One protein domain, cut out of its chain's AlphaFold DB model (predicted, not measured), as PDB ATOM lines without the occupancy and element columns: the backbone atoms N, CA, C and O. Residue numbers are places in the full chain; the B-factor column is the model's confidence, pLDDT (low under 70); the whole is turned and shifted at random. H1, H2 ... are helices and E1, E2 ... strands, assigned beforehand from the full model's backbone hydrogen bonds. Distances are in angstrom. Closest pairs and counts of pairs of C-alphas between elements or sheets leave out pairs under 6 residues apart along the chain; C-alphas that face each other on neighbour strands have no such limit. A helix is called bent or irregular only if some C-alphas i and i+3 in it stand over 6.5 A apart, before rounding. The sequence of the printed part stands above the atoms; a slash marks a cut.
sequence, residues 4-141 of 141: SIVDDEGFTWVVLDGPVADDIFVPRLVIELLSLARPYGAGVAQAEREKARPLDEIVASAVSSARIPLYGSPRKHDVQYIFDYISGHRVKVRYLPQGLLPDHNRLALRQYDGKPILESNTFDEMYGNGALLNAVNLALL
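This is residues 4 to 141 of the 141 residues of an uncharacterized protein of Rhizobium sp. MHM7A (UniProt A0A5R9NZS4). A twisted sheet of five strands is covered on one face by two helices, H1 and H6, while H3 packs beside its edge strand E3. The two short helices H2 and H4 lie toward opposite ends of the longest axis, and a long loop, residues 67 to 80, joins H3 to E3. The printed part has 138 residues, with six named helices and five named strands in the order E1 E2 H1 H2 H3 E3 E4 H4 E5 H5 H6; the class is mixed, helices and strands. The sheet's order is E1 E2 E5 E4 E3, all antiparallel. The whole is compact, with a radius of gyration of the C-alphas of 14.8 A and spans of 45 by 34 by 28 A.

Begin at E1, residues 4 to 6, an edge strand in a hairpin with E2, residues 12 to 15; N 5 and O 13 are 2.8 A apart. Next to E2 is E5, residues 117 to 120, with N 14 and O 118 at 2.8 A. Then comes E4, residues 89 to 96, where N 96 and O 117 are 2.8 A apart. E4 makes a hairpin with the other edge strand, E3, residues 81 to 86; look at N 83 and O 93, 2.8 A. H1, residues 22 to 36, is over E4 and E3 at a height over the sheet of 9.5 A. H6, residues 131 to 139, is over E5 on the same face at 9.3 A, giving two layers, helices on one face of a sheet. H1 and H6 touch at a steep tilt of 45 degrees, opposite ways, closest at the C-alphas of Arg 28 and Ala 139, 4.9 A. H3, residues 55 to 66, stands at the sheet's level; its closest C-alphas to E3 are Ala 66 and Ile 82, 4.6 A. H2, residues 43 to 50, H4, residues 107 to 112, and H5, residues 123 to 127, only graze the sheet. Every O i to N i+4 pair is within hydrogen-bond range in H2, H3, H5 and H6, against 9 of 11 in H1 and 0 of 2 in H4, which has 2 of 3 O i to N i+3 pairs within range.

Find C-alpha 4 at (141.442, 132.243, 154.274), where E1 begins. H1 runs 20.8 A from C-alpha 22 at (158.266, 141.543, 158.428); H3 is 16.2 A long and E4 21.1 A. H4 is irregular, with C-alphas 108 and 111 7.4 A apart. H6, 12.3 A long, ends at C-alpha 139, (148.574, 141.772, 163.177).

The two C-alphas farthest apart are those of Ala 52 and Asp 103, 46.0 A. The printed part has no cut, and its one long link is H3 to E3. The model's pLDDT is under 70 at residues 68 to 79.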
ATOM      1  N   SER A   4     141.272 133.574 153.692       95.62
ATOM      2  CA  SER A   4     141.442 132.243 154.274       95.62
ATOM      3  C   SER A   4     140.881 131.160 153.359       95.62
ATOM      4  O   SER A   4     139.800 131.315 152.789       95.62
ATOM      5  N   ILE A   5     141.632 130.073 153.210       95.25
ATOM      6  CA  ILE A   5     141.287 128.897 152.409       95.25
ATOM      7  C   ILE A   5     141.582 127.667 153.259       95.25
ATOM      8  O   ILE A   5     142.683 127.541 153.789       95.25
ATOM      9  N   VAL A   6     140.623 126.753 153.365       93.19
ATOM     10  CA  VAL A   6     140.840 125.436 153.974       93.19
ATOM     11  C   VAL A   6     140.921 124.410 152.852       93.19
ATOM     12  O   VAL A   6     140.051 124.402 151.980       93.19
ATOM     13  N   ASP A   7     141.975 123.597 152.833       89.00
ATOM     14  CA  ASP A   7     142.123 122.525 151.845       89.00
ATOM     15  C   ASP A   7     141.597 121.170 152.348       89.00
ATOM     16  O   ASP A   7     141.271 121.001 153.523       89.00
ATOM     17  N   ASP A   8     141.518 120.194 151.440       85.75
ATOM     18  CA  ASP A   8     140.977 118.856 151.719       85.75
ATOM     19  C   ASP A   8     141.803 118.058 152.749       85.75
ATOM     20  O   ASP A   8     141.322 117.068 153.299       85.75
ATOM     21  N   GLU A   9     143.045 118.473 153.025       84.88
ATOM     22  CA  GLU A   9     143.900 117.880 154.059       84.88
ATOM     23  C   GLU A   9     143.710 118.555 155.431       84.88
ATOM     24  O   GLU A   9     144.404 118.206 156.389       84.88
ATOM     25  N   GLY A  10     142.788 119.518 155.537       86.44
ATOM     26  CA  GLY A  10     142.498 120.259 156.763       86.44
ATOM     27  C   GLY A  10     143.486 121.389 157.052       86.44
ATOM     28  O   GLY A  10     143.472 121.951 158.148       86.44
ATOM     29  N   PHE A  11     144.355 121.756 156.103       91.31
ATOM     30  CA  PHE A  11     145.210 122.925 156.286       91.31
ATOM     31  C   PHE A  11     144.404 124.200 156.075       91.31
ATOM     32  O   PHE A  11     143.798 124.407 155.026       91.31
ATOM     33  N   THR A  12     144.463 125.083 157.066       95.44
ATOM     34  CA  THR A  12     144.062 126.480 156.948       95.44
ATOM     35  C   THR A  12     145.227 127.283 156.391       95.44
ATOM     36  O   THR A  12     146.327 127.289 156.946       95.44
ATOM     37  N   TRP A  13     144.959 127.992 155.306       95.69
ATOM     38  CA  TRP A  13     145.879 128.869 154.609       95.69
ATOM     39  C   TRP A  13     145.353 130.296 154.682       95.69
ATOM     40  O   TRP A  13     144.180 130.524 154.398       95.69
ATOM     41  N   VAL A  14     146.201 131.257 155.038       97.50
ATOM     42  CA  VAL A  14     145.856 132.683 155.022       97.50
ATOM     43  C   VAL A  14     146.795 133.408 154.072       97.50
ATOM     44  O   VAL A  14     147.979 133.564 154.360       97.50
ATOM     45  N   VAL A  15     146.262 133.829 152.929       96.81
ATOM     46  CA  VAL A  15     146.986 134.549 151.877       96.81
ATOM     47  C   VAL A  15     146.923 136.044 152.158       96.81
ATOM     48  O   VAL A  15     145.830 136.584 152.342       96.81
ATOM     49  N   LEU A  16     148.071 136.720 152.158       96.56
ATOM     50  CA  LEU A  16     148.146 138.178 152.267       96.56
ATOM     51  C   LEU A  16     148.033 138.823 150.876       96.56
ATOM     52  O   LEU A  16     148.442 138.242 149.870       96.56
ATOM     53  N   ASP A  17     147.489 140.040 150.796       90.75
ATOM     54  CA  ASP A  17     147.280 140.714 149.504       90.75
ATOM     55  C   ASP A  17     148.584 141.034 148.768       90.75
ATOM     56  O   ASP A  17     148.608 141.044 147.533       90.75
ATOM     57  N   GLY A  18     149.650 141.283 149.528       87.81
ATOM     58  CA  GLY A  18     150.978 141.631 149.047       87.81
ATOM     59  C   GLY A  18     152.017 141.592 150.173       87.81
ATOM     60  O   GLY A  18     151.668 141.260 151.308       87.81
ATOM     61  N   PRO A  19     153.286 141.910 149.863       87.50
ATOM     62  CA  PRO A  19     154.379 141.913 150.832       87.50
ATOM     63  C   PRO A  19     154.087 142.807 152.036       87.50
ATOM     64  O   PRO A  19     153.531 143.896 151.890       87.50
ATOM     65  N   VAL A  20     154.511 142.359 153.214       91.31
ATOM     66  CA  VAL A  20     154.390 143.100 154.472       91.31
ATOM     67  C   VAL A  20     155.769 143.367 155.064       91.31
ATOM     68  O   VAL A  20     156.733 142.658 154.777       91.31
ATOM     69  N   ALA A  21     155.871 144.416 155.876       93.50
ATOM     70  CA  ALA A  21     157.089 144.729 156.610       93.50
ATOM     71  C   ALA A  21     157.269 143.709 157.747       93.50
ATOM     72  O   ALA A  21     156.643 143.826 158.800       93.50
ATOM     73  N   ASP A  22     158.070 142.670 157.504       92.50
ATOM     74  CA  ASP A  22     158.266 141.543 158.428       92.50
ATOM     75  C   ASP A  22     158.730 141.974 159.830       92.50
ATOM     76  O   ASP A  22     158.348 141.357 160.824       92.50
ATOM     77  N   ASP A  23     159.529 143.038 159.925       93.69
ATOM     78  CA  ASP A  23     160.019 143.612 161.181       93.69
ATOM     79  C   ASP A  23     158.901 144.188 162.066       93.69
ATOM     80  O   ASP A  23     159.078 144.308 163.277       93.69
ATOM     81  N   ILE A  24     157.739 144.478 161.481       95.81
ATOM     82  CA  ILE A  24     156.540 144.949 162.179       95.81
ATOM     83  C   ILE A  24     155.508 143.824 162.287       95.81
ATOM     84  O   ILE A  24     154.994 143.541 163.371       95.81
ATOM     85  N   PHE A  25     155.212 143.166 161.165       96.88
ATOM     86  CA  PHE A  25     154.148 142.172 161.065       96.88
ATOM     87  C   PHE A  25     154.433 140.932 161.910       96.88
ATOM     88  O   PHE A  25     153.550 140.466 162.625       96.88
ATOM     89  N   VAL A  26     155.654 140.395 161.871       96.62
ATOM     90  CA  VAL A  26     155.964 139.124 162.538       96.62
ATOM     91  C   VAL A  26     155.900 139.246 164.069       96.62
ATOM     92  O   VAL A  26     155.267 138.391 164.693       96.62
ATOM     93  N   PRO A  27     156.464 140.291 164.710       97.31
ATOM     94  CA  PRO A  27     156.261 140.513 166.141       97.31
ATOM     95  C   PRO A  27     154.785 140.670 166.530       97.31
ATOM     96  O   PRO A  27     154.357 140.072 167.516       97.31
ATOM     97  N   ARG A  28     153.996 141.421 165.747       98.06
ATOM     98  CA  ARG A  28     152.550 141.578 165.983       98.06
ATOM     99  C   ARG A  28     151.820 140.245 165.861       98.06
ATOM    100  O   ARG A  28     151.069 139.880 166.753       98.06
ATOM    101  N   LEU A  29     152.120 139.470 164.823       97.94
ATOM    102  CA  LEU A  29     151.564 138.136 164.628       97.94
ATOM    103  C   LEU A  29     151.834 137.235 165.838       97.94
ATOM    104  O   LEU A  29     150.925 136.554 166.296       97.94
ATOM    105  N   VAL A  30     153.048 137.248 166.396       97.69
ATOM    106  CA  VAL A  30     153.359 136.472 167.608       97.69
ATOM    107  C   VAL A  30     152.479 136.885 168.789       97.69
ATOM    108  O   VAL A  30     151.989 136.009 169.503       97.69
ATOM    109  N   ILE A  31     152.256 138.186 168.989       98.00
ATOM    110  CA  ILE A  31     151.379 138.702 170.051       98.00
ATOM    111  C   ILE A  31     149.951 138.187 169.855       98.00
ATOM    112  O   ILE A  31     149.371 137.617 170.781       98.00
ATOM    113  N   GLU A  32     149.410 138.313 168.643       98.25
ATOM    114  CA  GLU A  32     148.040 137.892 168.344       98.25
ATOM    115  C   GLU A  32     147.863 136.375 168.475       98.25
ATOM    116  O   GLU A  32     146.880 135.910 169.055       98.25
ATOM    117  N   LEU A  33     148.844 135.585 168.034       97.56
ATOM    118  CA  LEU A  33     148.836 134.132 168.212       97.56
ATOM    119  C   LEU A  33     148.891 133.746 169.698       97.56
ATOM    120  O   LEU A  33     148.140 132.867 170.121       97.56
ATOM    121  N   LEU A  34     149.732 134.406 170.501       96.06
ATOM    122  CA  LEU A  34     149.820 134.175 171.949       96.06
ATOM    123  C   LEU A  34     148.545 134.576 172.697       96.06
ATOM    124  O   LEU A  34     148.216 133.938 173.691       96.06
ATOM    125  N   SER A  35     147.820 135.591 172.222       95.62
ATOM    126  CA  SER A  35     146.564 136.031 172.843       95.62
ATOM    127  C   SER A  35     145.469 134.954 172.804       95.62
ATOM    128  O   SER A  35     144.614 134.896 173.691       95.62
ATOM    129  N   LEU A  36     145.518 134.082 171.792       95.56
ATOM    130  CA  LEU A  36     144.596 132.961 171.603       95.56
ATOM    131  C   LEU A  36     145.155 131.654 172.168       95.56
ATOM    132  O   LEU A  36     144.399 130.804 172.651       95.56
ATOM    133  N   ALA A  37     146.476 131.484 172.088       94.00
ATOM    134  CA  ALA A  37     147.128 130.242 172.438       94.00
ATOM    135  C   ALA A  37     147.006 129.920 173.930       94.00
ATOM    136  O   ALA A  37     146.959 130.791 174.796       94.00
ATOM    137  N   ARG A  38     146.994 128.623 174.247       88.50
ATOM    138  CA  ARG A  38     146.990 128.136 175.632       88.50
ATOM    139  C   ARG A  38     148.217 127.268 175.894       88.50
ATOM    140  O   ARG A  38     148.702 126.603 174.970       88.50
ATOM    141  N   PRO A  39     148.724 127.233 177.139       91.00
ATOM    142  CA  PRO A  39     149.742 126.264 177.510       91.00
ATOM    143  C   PRO A  39     149.253 124.834 177.249       91.00
ATOM    144  O   PRO A  39     148.097 124.510 177.528       91.00
ATOM    145  N   TYR A  40     150.116 123.969 176.709       88.38
ATOM    146  CA  TYR A  40     149.730 122.611 176.305       88.38
ATOM    147  C   TYR A  40     150.762 121.562 176.725       88.38
ATOM    148  O   TYR A  40     151.966 121.743 176.531       88.38
ATOM    149  N   GLY A  41     150.294 120.427 177.257       88.62
ATOM    150  CA  GLY A  41     151.143 119.298 177.648       88.62
ATOM    151  C   GLY A  41     152.264 119.705 178.613       88.62
ATOM    152  O   GLY A  41     152.026 120.395 179.601       88.62
ATOM    153  N   ALA A  42     153.505 119.314 178.304       85.12
ATOM    154  CA  ALA A  42     154.684 119.698 179.088       85.12
ATOM    155  C   ALA A  42     154.954 121.221 179.092       85.12
ATOM    156  O   ALA A  42     155.621 121.722 179.997       85.12
ATOM    157  N   GLY A  43     154.396 121.963 178.127       89.81
ATOM    158  CA  GLY A  43     154.497 123.418 178.038       89.81
ATOM    159  C   GLY A  43     153.776 124.164 179.165       89.81
ATOM    160  O   GLY A  43     154.132 125.302 179.446       89.81
ATOM    161  N   VAL A  44     152.841 123.527 179.883       91.94
ATOM    162  CA  VAL A  44     152.159 124.136 181.044       91.94
ATOM    163  C   VAL A  44     153.160 124.544 182.128       91.94
ATOM    164  O   VAL A  44     153.127 125.668 182.617       91.94
ATOM    165  N   ALA A  45     154.108 123.663 182.465       91.69
ATOM    166  CA  ALA A  45     155.126 123.960 183.470       91.69
ATOM    167  C   ALA A  45     156.099 125.059 183.011       91.69
ATOM    168  O   ALA A  45     156.605 125.815 183.837       91.69
ATOM    169  N   GLN A  46     156.367 125.145 181.705       91.44
ATOM    170  CA  GLN A  46     157.185 126.214 181.138       91.44
ATOM    171  C   GLN A  46     156.461 127.561 181.209       91.44
ATOM    172  O   GLN A  46     157.045 128.520 181.703       91.44
ATOM    173  N   ALA A  47     155.194 127.617 180.787       92.00
ATOM    174  CA  ALA A  47     154.388 128.834 180.828       92.00
ATOM    175  C   ALA A  47     154.282 129.399 182.256       92.00
ATOM    176  O   ALA A  47     154.432 130.599 182.455       92.00
ATOM    177  N   GLU A  48     154.120 128.538 183.267       93.00
ATOM    178  CA  GLU A  48     154.113 128.973 184.672       93.00
ATOM    179  C   GLU A  48     155.465 129.543 185.129       93.00
ATOM    180  O   GLU A  48     155.506 130.560 185.821       93.00
ATOM    181  N   ARG A  49     156.588 128.936 184.720       90.88
ATOM    182  CA  ARG A  49     157.932 129.455 185.042       90.88
ATOM    183  C   ARG A  49     158.230 130.779 184.348       90.88
ATOM    184  O   ARG A  49     158.941 131.610 184.902       90.88
ATOM    185  N   GLU A  50     157.706 130.964 183.143       90.69
ATOM    186  CA  GLU A  50     157.943 132.145 182.313       90.69
ATOM    187  C   GLU A  50     156.872 133.230 182.486       90.69
ATOM    188  O   GLU A  50     156.955 134.274 181.852       90.69
ATOM    189  N   LYS A  51     155.905 133.050 183.393       88.56
ATOM    190  CA  LYS A  51     154.782 133.982 183.598       88.56
ATOM    191  C   LYS A  51     155.200 135.417 183.937       88.56
ATOM    192  O   LYS A  51     154.483 136.357 183.616       88.56
ATOM    193  N   ALA A  52     156.334 135.580 184.619       91.56
ATOM    194  CA  ALA A  52     156.883 136.889 184.980       91.56
ATOM    195  C   ALA A  52     157.790 137.489 183.892       91.56
ATOM    196  O   ALA A  52     158.278 138.606 184.057       91.56
ATOM    197  N   ARG A  53     158.059 136.746 182.812       93.62
ATOM    198  CA  ARG A  53     158.937 137.199 181.742       93.62
ATOM    199  C   ARG A  53     158.244 138.313 180.944       93.62
ATOM    200  O   ARG A  53     157.068 138.163 180.607       93.62
ATOM    201  N   PRO A  54     158.944 139.414 180.629       95.75
ATOM    202  CA  PRO A  54     158.389 140.483 179.806       95.75
ATOM    203  C   PRO A  54     157.925 139.981 178.428       95.75
ATOM    204  O   PRO A  54     158.571 139.134 177.807       95.75
ATOM    205  N   LEU A  55     156.789 140.498 177.945       93.44
ATOM    206  CA  LEU A  55     156.194 140.070 176.671       93.44
ATOM    207  C   LEU A  55     157.119 140.354 175.481       93.44
ATOM    208  O   LEU A  55     157.229 139.531 174.578       93.44
ATOM    209  N   ASP A  56     157.804 141.492 175.486       95.44
ATOM    210  CA  ASP A  56     158.783 141.877 174.471       95.44
ATOM    211  C   ASP A  56     159.944 140.877 174.385       95.44
ATOM    212  O   ASP A  56     160.339 140.492 173.282       95.44
ATOM    213  N   GLU A  57     160.430 140.366 175.518       96.19
ATOM    214  CA  GLU A  57     161.444 139.307 175.528       96.19
ATOM    215  C   GLU A  57     160.917 137.981 174.969       96.19
ATOM    216  O   GLU A  57     161.641 137.280 174.253       96.19
ATOM    217  N   ILE A  58     159.670 137.618 175.293       95.25
ATOM    218  CA  ILE A  58     159.019 136.414 174.760       95.25
ATOM    219  C   ILE A  58     158.896 136.526 173.238       95.25
ATOM    220  O   ILE A  58     159.284 135.600 172.522       95.25
ATOM    221  N   VAL A  59     158.411 137.667 172.741       96.50
ATOM    222  CA  VAL A  59     158.244 137.940 171.310       96.50
ATOM    223  C   VAL A  59     159.597 137.913 170.600       96.50
ATOM    224  O   VAL A  59     159.755 137.182 169.624       96.50
ATOM    225  N   ALA A  60     160.602 138.628 171.111       95.25
ATOM    226  CA  ALA A  60     161.940 138.650 170.521       95.25
ATOM    227  C   ALA A  60     162.563 137.246 170.460       95.25
ATOM    228  O   ALA A  60     163.129 136.852 169.437       95.25
ATOM    229  N   SER A  61     162.408 136.461 171.531       93.75
ATOM    230  CA  SER A  61     162.859 135.070 171.576       93.75
ATOM    231  C   SER A  61     162.136 134.210 170.542       93.75
ATOM    232  O   SER A  61     162.786 133.436 169.845       93.75
ATOM    233  N   ALA A  62     160.814 134.352 170.415       94.25
ATOM    234  CA  ALA A  62     160.011 133.593 169.464       94.25
ATOM    235  C   ALA A  62     160.406 133.888 168.015       94.25
ATOM    236  O   ALA A  62     160.638 132.961 167.244       94.25
ATOM    237  N   VAL A  63     160.537 135.169 167.656       93.88
ATOM    238  CA  VAL A  63     160.947 135.594 166.309       93.88
ATOM    239  C   VAL A  63     162.354 135.090 165.985       93.88
ATOM    240  O   VAL A  63     162.588 134.582 164.889       93.88
ATOM    241  N   SER A  64     163.278 135.177 166.945       91.38
ATOM    242  CA  SER A  64     164.644 134.668 166.788       91.38
ATOM    243  C   SER A  64     164.663 133.152 166.567       91.38
ATOM    244  O   SER A  64     165.262 132.677 165.604       91.38
ATOM    245  N   SER A  65     163.952 132.385 167.399       87.12
ATOM    246  CA  SER A  65     163.878 130.925 167.273       87.12
ATOM    247  C   SER A  65     163.170 130.471 165.996       87.12
ATOM    248  O   SER A  65     163.616 129.513 165.371       87.12
ATOM    249  N   ALA A  66     162.108 131.164 165.580       87.56
ATOM    250  CA  ALA A  66     161.320 130.815 164.399       87.56
ATOM    251  C   ALA A  66     162.094 130.962 163.083       87.56
ATOM    252  O   ALA A  66     161.762 130.281 162.113       87.56
ATOM    253  N   ARG A  67     163.111 131.835 163.059       81.44
ATOM    254  CA  ARG A  67     163.999 132.059 161.909       81.44
ATOM    255  C   ARG A  67     165.046 130.968 161.712       81.44
ATOM    256  O   ARG A  67     165.642 130.899 160.640       81.44
ATOM    257  N   ILE A  68     165.323 130.157 162.732       68.38
ATOM    258  CA  ILE A  68     166.356 129.124 162.648       68.38
ATOM    259  C   ILE A  68     165.757 127.908 161.926       68.38
ATOM    260  O   ILE A  68     164.795 127.322 162.427       68.38
ATOM    261  N   PRO A  69     166.317 127.475 160.782       58.97
ATOM    262  CA  PRO A  69     165.882 126.245 160.136       58.97
ATOM    263  C   PRO A  69     166.087 125.068 161.097       58.97
ATOM    264  O   PRO A  69     167.195 124.857 161.594       58.97
ATOM    265  N   LEU A  70     165.039 124.283 161.363       54.78
ATOM    266  CA  LEU A  70     165.169 123.055 162.149       54.78
ATOM    267  C   LEU A  70     166.099 122.087 161.393       54.78
ATOM    268  O   LEU A  70     165.773 121.611 160.305       54.78
ATOM    269  N   TYR A  71     167.290 121.833 161.943       42.97
ATOM    270  CA  TYR A  71     168.272 120.917 161.361       42.97
ATOM    271  C   TYR A  71     167.712 119.489 161.297       42.97
ATOM    272  O   TYR A  71     167.270 118.945 162.306       42.97
ATOM    273  N   GLY A  72     167.788 118.862 160.119       45.66
ATOM    274  CA  GLY A  72     167.384 117.469 159.908       45.66
ATOM    275  C   GLY A  72     166.334 117.314 158.811       45.66
ATOM    276  O   GLY A  72     165.153 117.161 159.089       45.66
ATOM    277  N   SER A  73     166.812 117.266 157.566       41.41
ATOM    278  CA  SER A  73     166.068 117.045 156.310       41.41
ATOM    279  C   SER A  73     165.306 118.256 155.743       41.41
ATOM    280  O   SER A  73     164.090 118.364 155.893       41.41
ATOM    281  N   PRO A  74     165.990 119.125 154.973       48.72
ATOM    282  CA  PRO A  74     165.333 120.119 154.137       48.72
ATOM    283  C   PRO A  74     164.674 119.426 152.938       48.72
ATOM    284  O   PRO A  74     165.303 119.203 151.904       48.72
ATOM    285  N   ARG A  75     163.394 119.076 153.066       46.94
ATOM    286  CA  ARG A  75     162.506 118.803 151.924       46.94
ATOM    287  C   ARG A  75     161.128 119.412 152.183       46.94
ATOM    288  O   ARG A  75     160.222 118.718 152.627       46.94
ATOM    289  N   LYS A  76     161.040 120.729 151.947       50.59
ATOM    290  CA  LYS A  76     159.872 121.570 151.585       50.59
ATOM    291  C   LYS A  76     160.395 123.020 151.549       50.59
ATOM    292  O   LYS A  76     160.452 123.700 152.565       50.59
ATOM    293  N   HIS A  77     160.961 123.395 150.410       45.03
ATOM    294  CA  HIS A  77     162.016 124.403 150.249       45.03
ATOM    295  C   HIS A  77     161.532 125.861 150.349       45.03
ATOM    296  O   HIS A  77     161.177 126.433 149.331       45.03
ATOM    297  N   ASP A  78     161.485 126.400 151.577       55.53
ATOM    298  CA  ASP A  78     161.776 127.804 151.977       55.53
ATOM    299  C   ASP A  78     160.944 128.216 153.195       55.53
ATOM    300  O   ASP A  78     160.057 129.066 153.154       55.53
ATOM    301  N   VAL A  79     161.218 127.566 154.324       65.31
ATOM    302  CA  VAL A  79     160.557 127.873 155.590       65.31
ATOM    303  C   VAL A  79     161.244 129.068 156.251       65.31
ATOM    304  O   VAL A  79     162.410 128.955 156.619       65.31
ATOM    305  N   GLN A  80     160.543 130.196 156.403       77.44
ATOM    306  CA  GLN A  80     161.141 131.418 156.961       77.44
ATOM    307  C   GLN A  80     160.813 131.630 158.437       77.44
ATOM    308  O   GLN A  80     161.703 131.975 159.209       77.44
ATOM    309  N   TYR A  81     159.563 131.388 158.840       89.38
ATOM    310  CA  TYR A  81     159.156 131.508 160.237       89.38
ATOM    311  C   TYR A  81     158.274 130.327 160.644       89.38
ATOM    312  O   TYR A  81     157.189 130.130 160.088       89.38
ATOM    313  N   ILE A  82     158.732 129.541 161.622       91.75
ATOM    314  CA  ILE A  82     157.949 128.461 162.242       91.75
ATOM    315  C   ILE A  82     157.662 128.804 163.697       91.75
ATOM    316  O   ILE A  82     158.559 128.816 164.538       91.75
ATOM    317  N   PHE A  83     156.388 128.991 164.011       93.12
ATOM    318  CA  PHE A  83     155.899 129.166 165.369       93.12
ATOM    319  C   PHE A  83     155.276 127.861 165.843       93.12
ATOM    320  O   PHE A  83     154.082 127.636 165.679       93.12
ATOM    321  N   ASP A  84     156.092 126.968 166.400       90.38
ATOM    322  CA  ASP A  84     155.605 125.694 166.933       90.38
ATOM    323  C   ASP A  84     155.078 125.865 168.370       90.38
ATOM    324  O   ASP A  84     153.870 125.769 168.614       90.38
ATOM    325  N   TYR A  85     155.981 126.206 169.292       91.38
ATOM    326  CA  TYR A  85     155.684 126.543 170.681       91.38
ATOM    327  C   TYR A  85     156.341 127.870 171.050       91.38
ATOM    328  O   TYR A  85     157.490 128.117 170.687       91.38
ATOM    329  N   ILE A  86     155.630 128.699 171.812       94.00
ATOM    330  CA  ILE A  86     156.130 129.984 172.298       94.00
ATOM    331  C   ILE A  86     155.858 130.071 173.797       94.00
ATOM    332  O   ILE A  86     154.705 130.079 174.215       94.00
ATOM    333  N   SER A  87     156.914 130.101 174.616       93.44
ATOM    334  CA  SER A  87     156.800 130.190 176.082       93.44
ATOM    335  C   SER A  87     155.800 129.170 176.669       93.44
ATOM    336  O   SER A  87     154.885 129.502 177.416       93.44
ATOM    337  N   GLY A  88     155.885 127.908 176.231       92.50
ATOM    338  CA  GLY A  88     154.976 126.833 176.656       92.50
ATOM    339  C   GLY A  88     153.584 126.806 176.000       92.50
ATOM    340  O   GLY A  88     152.848 125.833 176.189       92.50
ATOM    341  N   HIS A  89     153.230 127.809 175.193       94.56
ATOM    342  CA  HIS A  89     151.968 127.883 174.454       94.56
ATOM    343  C   HIS A  89     152.106 127.207 173.092       94.56
ATOM    344  O   HIS A  89     153.097 127.417 172.390       94.56
ATOM    345  N   ARG A  90     151.122 126.391 172.705       93.19
ATOM    346  CA  ARG A  90     151.145 125.674 171.423       93.19
ATOM    347  C   ARG A  90     150.549 126.539 170.316       93.19
ATOM    348  O   ARG A  90     149.377 126.889 170.389       93.19
ATOM    349  N   VAL A  91     151.323 126.833 169.278       93.56
ATOM    350  CA  VAL A  91     150.911 127.720 168.179       93.56
ATOM    351  C   VAL A  91     150.809 126.956 166.857       93.56
ATOM    352  O   VAL A  91     149.764 126.979 166.230       93.56
ATOM    353  N   LYS A  92     151.822 126.186 166.451       92.62
ATOM    354  CA  LYS A  92     151.801 125.390 165.202       92.62
ATOM    355  C   LYS A  92     151.384 126.194 163.949       92.62
ATOM    356  O   LYS A  92     150.555 125.736 163.162       92.62
ATOM    357  N   VAL A  93     151.970 127.372 163.748       95.06
ATOM    358  CA  VAL A  93     151.753 128.229 162.567       95.06
ATOM    359  C   VAL A  93     153.066 128.406 161.812       95.06
ATOM    360  O   VAL A  93     154.112 128.631 162.417       95.06
ATOM    361  N   ARG A  94     153.019 128.333 160.482       93.69
ATOM    362  CA  ARG A  94     154.157 128.644 159.610       93.69
ATOM    363  C   ARG A  94     153.832 129.860 158.751       93.69
ATOM    364  O   ARG A  94     152.738 129.943 158.208       93.69
ATOM    365  N   TYR A  95     154.786 130.776 158.617       94.00
ATOM    366  CA  TYR A  95     154.687 131.954 157.754       94.00
ATOM    367  C   TYR A  95     155.771 131.923 156.669       94.00
ATOM    368  O   TYR A  95     156.952 131.668 156.932       94.00
ATOM    369  N   LEU A  96     155.329 132.154 155.434       92.00
ATOM    370  CA  LEU A  96     156.112 132.156 154.207       92.00
ATOM    371  C   LEU A  96     155.938 133.534 153.543       92.00
ATOM    372  O   LEU A  96     154.988 133.720 152.783       92.00
ATOM    373  N   PRO A  97     156.817 134.516 153.803       91.31
ATOM    374  CA  PRO A  97     156.668 135.878 153.282       91.31
ATOM    375  C   PRO A  97     156.833 135.963 151.761       91.31
ATOM    376  O   PRO A  97     156.334 136.890 151.140       91.31
ATOM    377  N   GLN A  98     157.510 134.994 151.142       88.69
ATOM    378  CA  GLN A  98     157.649 134.908 149.682       88.69
ATOM    379  C   GLN A  98     156.597 133.996 149.039       88.69
ATOM    380  O   GLN A  98     156.617 133.781 147.831       88.69
ATOM    381  N   GLY A  99     155.673 133.460 149.838       88.94
ATOM    382  CA  GLY A  99     154.645 132.553 149.357       88.94
ATOM    383  C   GLY A  99     155.139 131.156 149.024       88.94
ATOM    384  O   GLY A  99     156.217 130.724 149.432       88.94
ATOM    385  N   LEU A 100     154.292 130.433 148.297       87.00
ATOM    386  CA  LEU A 100     154.648 129.156 147.693       87.00
ATOM    387  C   LEU A 100     155.338 129.406 146.348       87.00
ATOM    388  O   LEU A 100     154.978 130.329 145.614       87.00
ATOM    389  N   LEU A 101     156.328 128.567 146.037       81.88
ATOM    390  CA  LEU A 101     156.970 128.549 144.727       81.88
ATOM    391  C   LEU A 101     155.983 128.084 143.646       81.88
ATOM    392  O   LEU A 101     155.107 127.265 143.949       81.88
ATOM    393  N   PRO A 102     156.192 128.509 142.385       76.81
ATOM    394  CA  PRO A 102     155.525 127.901 141.240       76.81
ATOM    395  C   PRO A 102     155.665 126.370 141.278       76.81
ATOM    396  O   PRO A 102     156.691 125.847 141.712       76.81
ATOM    397  N   ASP A 103     154.626 125.656 140.844       79.50
ATOM    398  CA  ASP A 103     154.548 124.181 140.786       79.50
ATOM    399  C   ASP A 103     154.330 123.438 142.118       79.50
ATOM    400  O   ASP A 103     154.402 122.206 142.177       79.50
ATOM    401  N   HIS A 104     153.975 124.140 143.196       84.81
ATOM    402  CA  HIS A 104     153.485 123.485 144.410       84.81
ATOM    403  C   HIS A 104     152.183 122.681 144.152       84.81
ATOM    404  O   HIS A 104     151.392 122.949 143.240       84.81
ATOM    405  N   ASN A 105     151.914 121.672 144.985       84.75
ATOM    406  CA  ASN A 105     150.788 120.743 144.800       84.75
ATOM    407  C   ASN A 105     149.431 121.255 145.333       84.75
ATOM    408  O   ASN A 105     148.444 120.524 145.282       84.75
ATOM    409  N   ARG A 106     149.347 122.494 145.836       87.25
ATOM    410  CA  ARG A 106     148.118 123.055 146.435       87.25
ATOM    411  C   ARG A 106     147.289 123.794 145.386       87.25
ATOM    412  O   ARG A 106     147.309 125.012 145.322       87.25
ATOM    413  N   LEU A 107     146.544 123.071 144.554       87.19
ATOM    414  CA  LEU A 107     145.849 123.641 143.384       87.19
ATOM    415  C   LEU A 107     145.010 124.902 143.681       87.19
ATOM    416  O   LEU A 107     145.046 125.844 142.893       87.19
ATOM    417  N   ALA A 108     144.316 124.951 144.825       87.00
ATOM    418  CA  ALA A 108     143.497 126.094 145.249       87.00
ATOM    419  C   ALA A 108     144.299 127.391 145.485       87.00
ATOM    420  O   ALA A 108     143.735 128.487 145.450       87.00
ATOM    421  N   LEU A 109     145.612 127.269 145.705       90.25
ATOM    422  CA  LEU A 109     146.512 128.379 145.994       90.25
ATOM    423  C   LEU A 109     147.315 128.867 144.782       90.25
ATOM    424  O   LEU A 109     147.924 129.924 144.885       90.25
ATOM    425  N   ARG A 110     147.253 128.185 143.629       90.38
ATOM    426  CA  ARG A 110     148.042 128.542 142.429       90.38
ATOM    427  C   ARG A 110     147.836 129.978 141.944       90.38
ATOM    428  O   ARG A 110     148.744 130.623 141.441       90.38
ATOM    429  N   GLN A 111     146.620 130.508 142.088       90.38
ATOM    430  CA  GLN A 111     146.314 131.902 141.730       90.38
ATOM    431  C   GLN A 111     146.972 132.938 142.669       90.38
ATOM    432  O   GLN A 111     146.872 134.142 142.434       90.38
ATOM    433  N   TYR A 112     147.618 132.471 143.738       90.56
ATOM    434  CA  TYR A 112     148.310 133.262 144.749       90.56
ATOM    435  C   TYR A 112     149.807 132.926 144.823       90.56
ATOM    436  O   TYR A 112     150.449 133.262 145.818       90.56
ATOM    437  N   ASP A 113     150.370 132.287 143.792       89.06
ATOM    438  CA  ASP A 113     151.807 132.005 143.708       89.06
ATOM    439  C   ASP A 113     152.639 133.268 143.972       89.06
ATOM    440  O   ASP A 113     152.328 134.362 143.490       89.06
ATOM    441  N   GLY A 114     153.690 133.122 144.782       86.62
ATOM    442  CA  GLY A 114     154.559 134.231 145.183       86.62
ATOM    443  C   GLY A 114     153.955 135.230 146.181       86.62
ATOM    444  O   GLY A 114     154.641 136.179 146.567       86.62
ATOM    445  N   LYS A 115     152.698 135.064 146.620       92.44
ATOM    446  CA  LYS A 115     152.108 135.921 147.663       92.44
ATOM    447  C   LYS A 115     152.431 135.413 149.064       92.44
ATOM    448  O   LYS A 115     152.329 134.206 149.286       92.44
ATOM    449  N   PRO A 116     152.721 136.304 150.032       94.19
ATOM    450  CA  PRO A 116     152.945 135.895 151.409       94.19
ATOM    451  C   PRO A 116     151.772 135.072 151.943       94.19
ATOM    452  O   PRO A 116     150.607 135.422 151.727       94.19
ATOM    453  N   ILE A 117     152.076 133.991 152.654       94.50
ATOM    454  CA  ILE A 117     151.053 133.070 153.136       94.50
ATOM    455  C   ILE A 117     151.399 132.528 154.517       94.50
ATOM    456  O   ILE A 117     152.563 132.274 154.837       94.50
ATOM    457  N   LEU A 118     150.372 132.342 155.336       95.69
ATOM    458  CA  LEU A 118     150.447 131.587 156.575       95.69
ATOM    459  C   LEU A 118     149.737 130.254 156.401       95.69
ATOM    460  O   LEU A 118     148.723 130.173 155.711       95.69
ATOM    461  N   GLU A 119     150.237 129.228 157.072       93.69
ATOM    462  CA  GLU A 119     149.588 127.927 157.123       93.69
ATOM    463  C   GLU A 119     149.529 127.379 158.548       93.69
ATOM    464  O   GLU A 119     150.444 127.558 159.362       93.69
ATOM    465  N   SER A 120     148.457 126.651 158.828       95.06
ATOM    466  CA  SER A 120     148.358 125.762 159.974       95.06
ATOM    467  C   SER A 120     147.327 124.682 159.697       95.06
ATOM    468  O   SER A 120     146.279 124.957 159.132       95.06
ATOM    469  N   ASN A 121     147.587 123.458 160.140       92.56
ATOM    470  CA  ASN A 121     146.601 122.376 160.130       92.56
ATOM    471  C   ASN A 121     145.953 122.131 161.496       92.56
ATOM    472  O   ASN A 121     145.206 121.180 161.636       92.56
ATOM    473  N   THR A 122     146.293 122.913 162.524       92.19
ATOM    474  CA  THR A 122     145.797 122.653 163.889       92.19
ATOM    475  C   THR A 122     145.371 123.906 164.642       92.19
ATOM    476  O   THR A 122     144.660 123.782 165.633       92.19
ATOM    477  N   PHE A 123     145.777 125.112 164.228       94.94
ATOM    478  CA  PHE A 123     145.491 126.326 164.999       94.94
ATOM    479  C   PHE A 123     143.988 126.591 165.135       94.94
ATOM    480  O   PHE A 123     143.494 126.743 166.251       94.94
ATOM    481  N   ASP A 124     143.250 126.544 164.028       94.88
ATOM    482  CA  ASP A 124     141.796 126.740 164.025       94.88
ATOM    483  C   ASP A 124     141.049 125.580 164.705       94.88
ATOM    484  O   ASP A 124     140.029 125.796 165.356       94.88
ATOM    485  N   GLU A 125     141.586 124.356 164.654       92.75
ATOM    486  CA  GLU A 125     141.041 123.225 165.422       92.75
ATOM    487  C   GLU A 125     141.175 123.448 166.936       92.75
ATOM    488  O   GLU A 125     140.281 123.093 167.705       92.75
ATOM    489  N   MET A 126     142.290 124.037 167.378       92.94
ATOM    490  CA  MET A 126     142.572 124.289 168.793       92.94
ATOM    491  C   MET A 126     141.824 125.510 169.337       92.94
ATOM    492  O   MET A 126     141.403 125.499 170.496       92.94
ATOM    493  N   TYR A 127     141.693 126.566 168.531       94.81
ATOM    494  CA  TYR A 127     141.288 127.894 169.008       94.81
ATOM    495  C   TYR A 127     140.007 128.434 168.366       94.81
ATOM    496  O   TYR A 127     139.551 129.517 168.733       94.81
ATOM    497  N   GLY A 128     139.379 127.656 167.485       94.12
ATOM    498  CA  GLY A 128     138.112 127.977 166.841       94.12
ATOM    499  C   GLY A 128     138.274 128.348 165.369       94.12
ATOM    500  O   GLY A 128     139.301 128.866 164.935       94.12
ATOM    501  N   ASN A 129     137.219 128.091 164.597       93.69
ATOM    502  CA  ASN A 129     137.193 128.375 163.166       93.69
ATOM    503  C   ASN A 129     137.428 129.874 162.893       93.69
ATOM    504  O   ASN A 129     136.730 130.721 163.455       93.69
ATOM    505  N   GLY A 130     138.394 130.192 162.030       95.38
ATOM    506  CA  GLY A 130     138.778 131.557 161.678       95.38
ATOM    507  C   GLY A 130     139.771 132.206 162.647       95.38
ATOM    508  O   GLY A 130     140.094 133.383 162.468       95.38
ATOM    509  N   ALA A 131     140.269 131.478 163.652       96.75
ATOM    510  CA  ALA A 131     141.216 132.001 164.635       96.75
ATOM    511  C   ALA A 131     142.502 132.519 163.978       96.75
ATOM    512  O   ALA A 131     142.927 133.641 164.269       96.75
ATOM    513  N   LEU A 132     143.094 131.751 163.054       97.69
ATOM    514  CA  LEU A 132     144.309 132.159 162.351       97.69
ATOM    515  C   LEU A 132     144.069 133.407 161.497       97.69
ATOM    516  O   LEU A 132     144.861 134.346 161.545       97.69
ATOM    517  N   LEU A 133     142.963 133.449 160.748       97.81
ATOM    518  CA  LEU A 133     142.609 134.613 159.932       97.81
ATOM    519  C   LEU A 133     142.429 135.867 160.798       97.81
ATOM    520  O   LEU A 133     142.908 136.939 160.433       97.81
ATOM    521  N   ASN A 134     141.759 135.743 161.945       97.62
ATOM    522  CA  ASN A 134     141.552 136.864 162.853       97.62
ATOM    523  C   ASN A 134     142.873 137.373 163.448       97.62
ATOM    524  O   ASN A 134     143.114 138.577 163.433       97.62
ATOM    525  N   ALA A 135     143.753 136.470 163.892       97.81
ATOM    526  CA  ALA A 135     145.080 136.836 164.387       97.81
ATOM    527  C   ALA A 135     145.907 137.568 163.315       97.81
ATOM    528  O   ALA A 135     146.543 138.579 163.599       97.81
ATOM    529  N   VAL A 136     145.847 137.106 162.061       97.88
ATOM    530  CA  VAL A 136     146.511 137.774 160.932       97.88
ATOM    531  C   VAL A 136     145.924 139.160 160.675       97.88
ATOM    532  O   VAL A 136     146.682 140.108 160.503       97.88
ATOM    533  N   ASN A 137     144.597 139.303 160.667       97.25
ATOM    534  CA  ASN A 137     143.951 140.601 160.462       97.25
ATOM    535  C   ASN A 137     144.353 141.616 161.535       97.25
ATOM    536  O   ASN A 137     144.657 142.756 161.197       97.25
ATOM    537  N   LEU A 138     144.387 141.201 162.803       97.25
ATOM    538  CA  LEU A 138     144.814 142.057 163.911       97.25
ATOM    539  C   LEU A 138     146.294 142.438 163.796       97.25
ATOM    540  O   LEU A 138     146.643 143.593 164.010       97.25
ATOM    541  N   ALA A 139     147.150 141.508 163.365       97.44
ATOM    542  CA  ALA A 139     148.574 141.772 163.177       97.44
ATOM    543  C   ALA A 139     148.891 142.749 162.025       97.44
ATOM    544  O   ALA A 139     149.995 143.297 161.976       97.44
ATOM    545  N   LEU A 140     147.951 142.954 161.095       95.56
ATOM    546  CA  LEU A 140     148.088 143.872 159.957       95.56
ATOM    547  C   LEU A 140     147.623 145.309 160.247       95.56
ATOM    548  O   LEU A 140     147.873 146.183 159.416       95.56
ATOM    549  N   LEU A 141     146.955 145.554 161.381       90.31
ATOM    550  CA  LEU A 141     146.642 146.899 161.892       90.31
ATOM    551  C   LEU A 141     147.909 147.512 162.487       90.31
ATOM    552  O   LEU A 141     148.287 148.661 162.158       90.31
TER     553      LEU A 141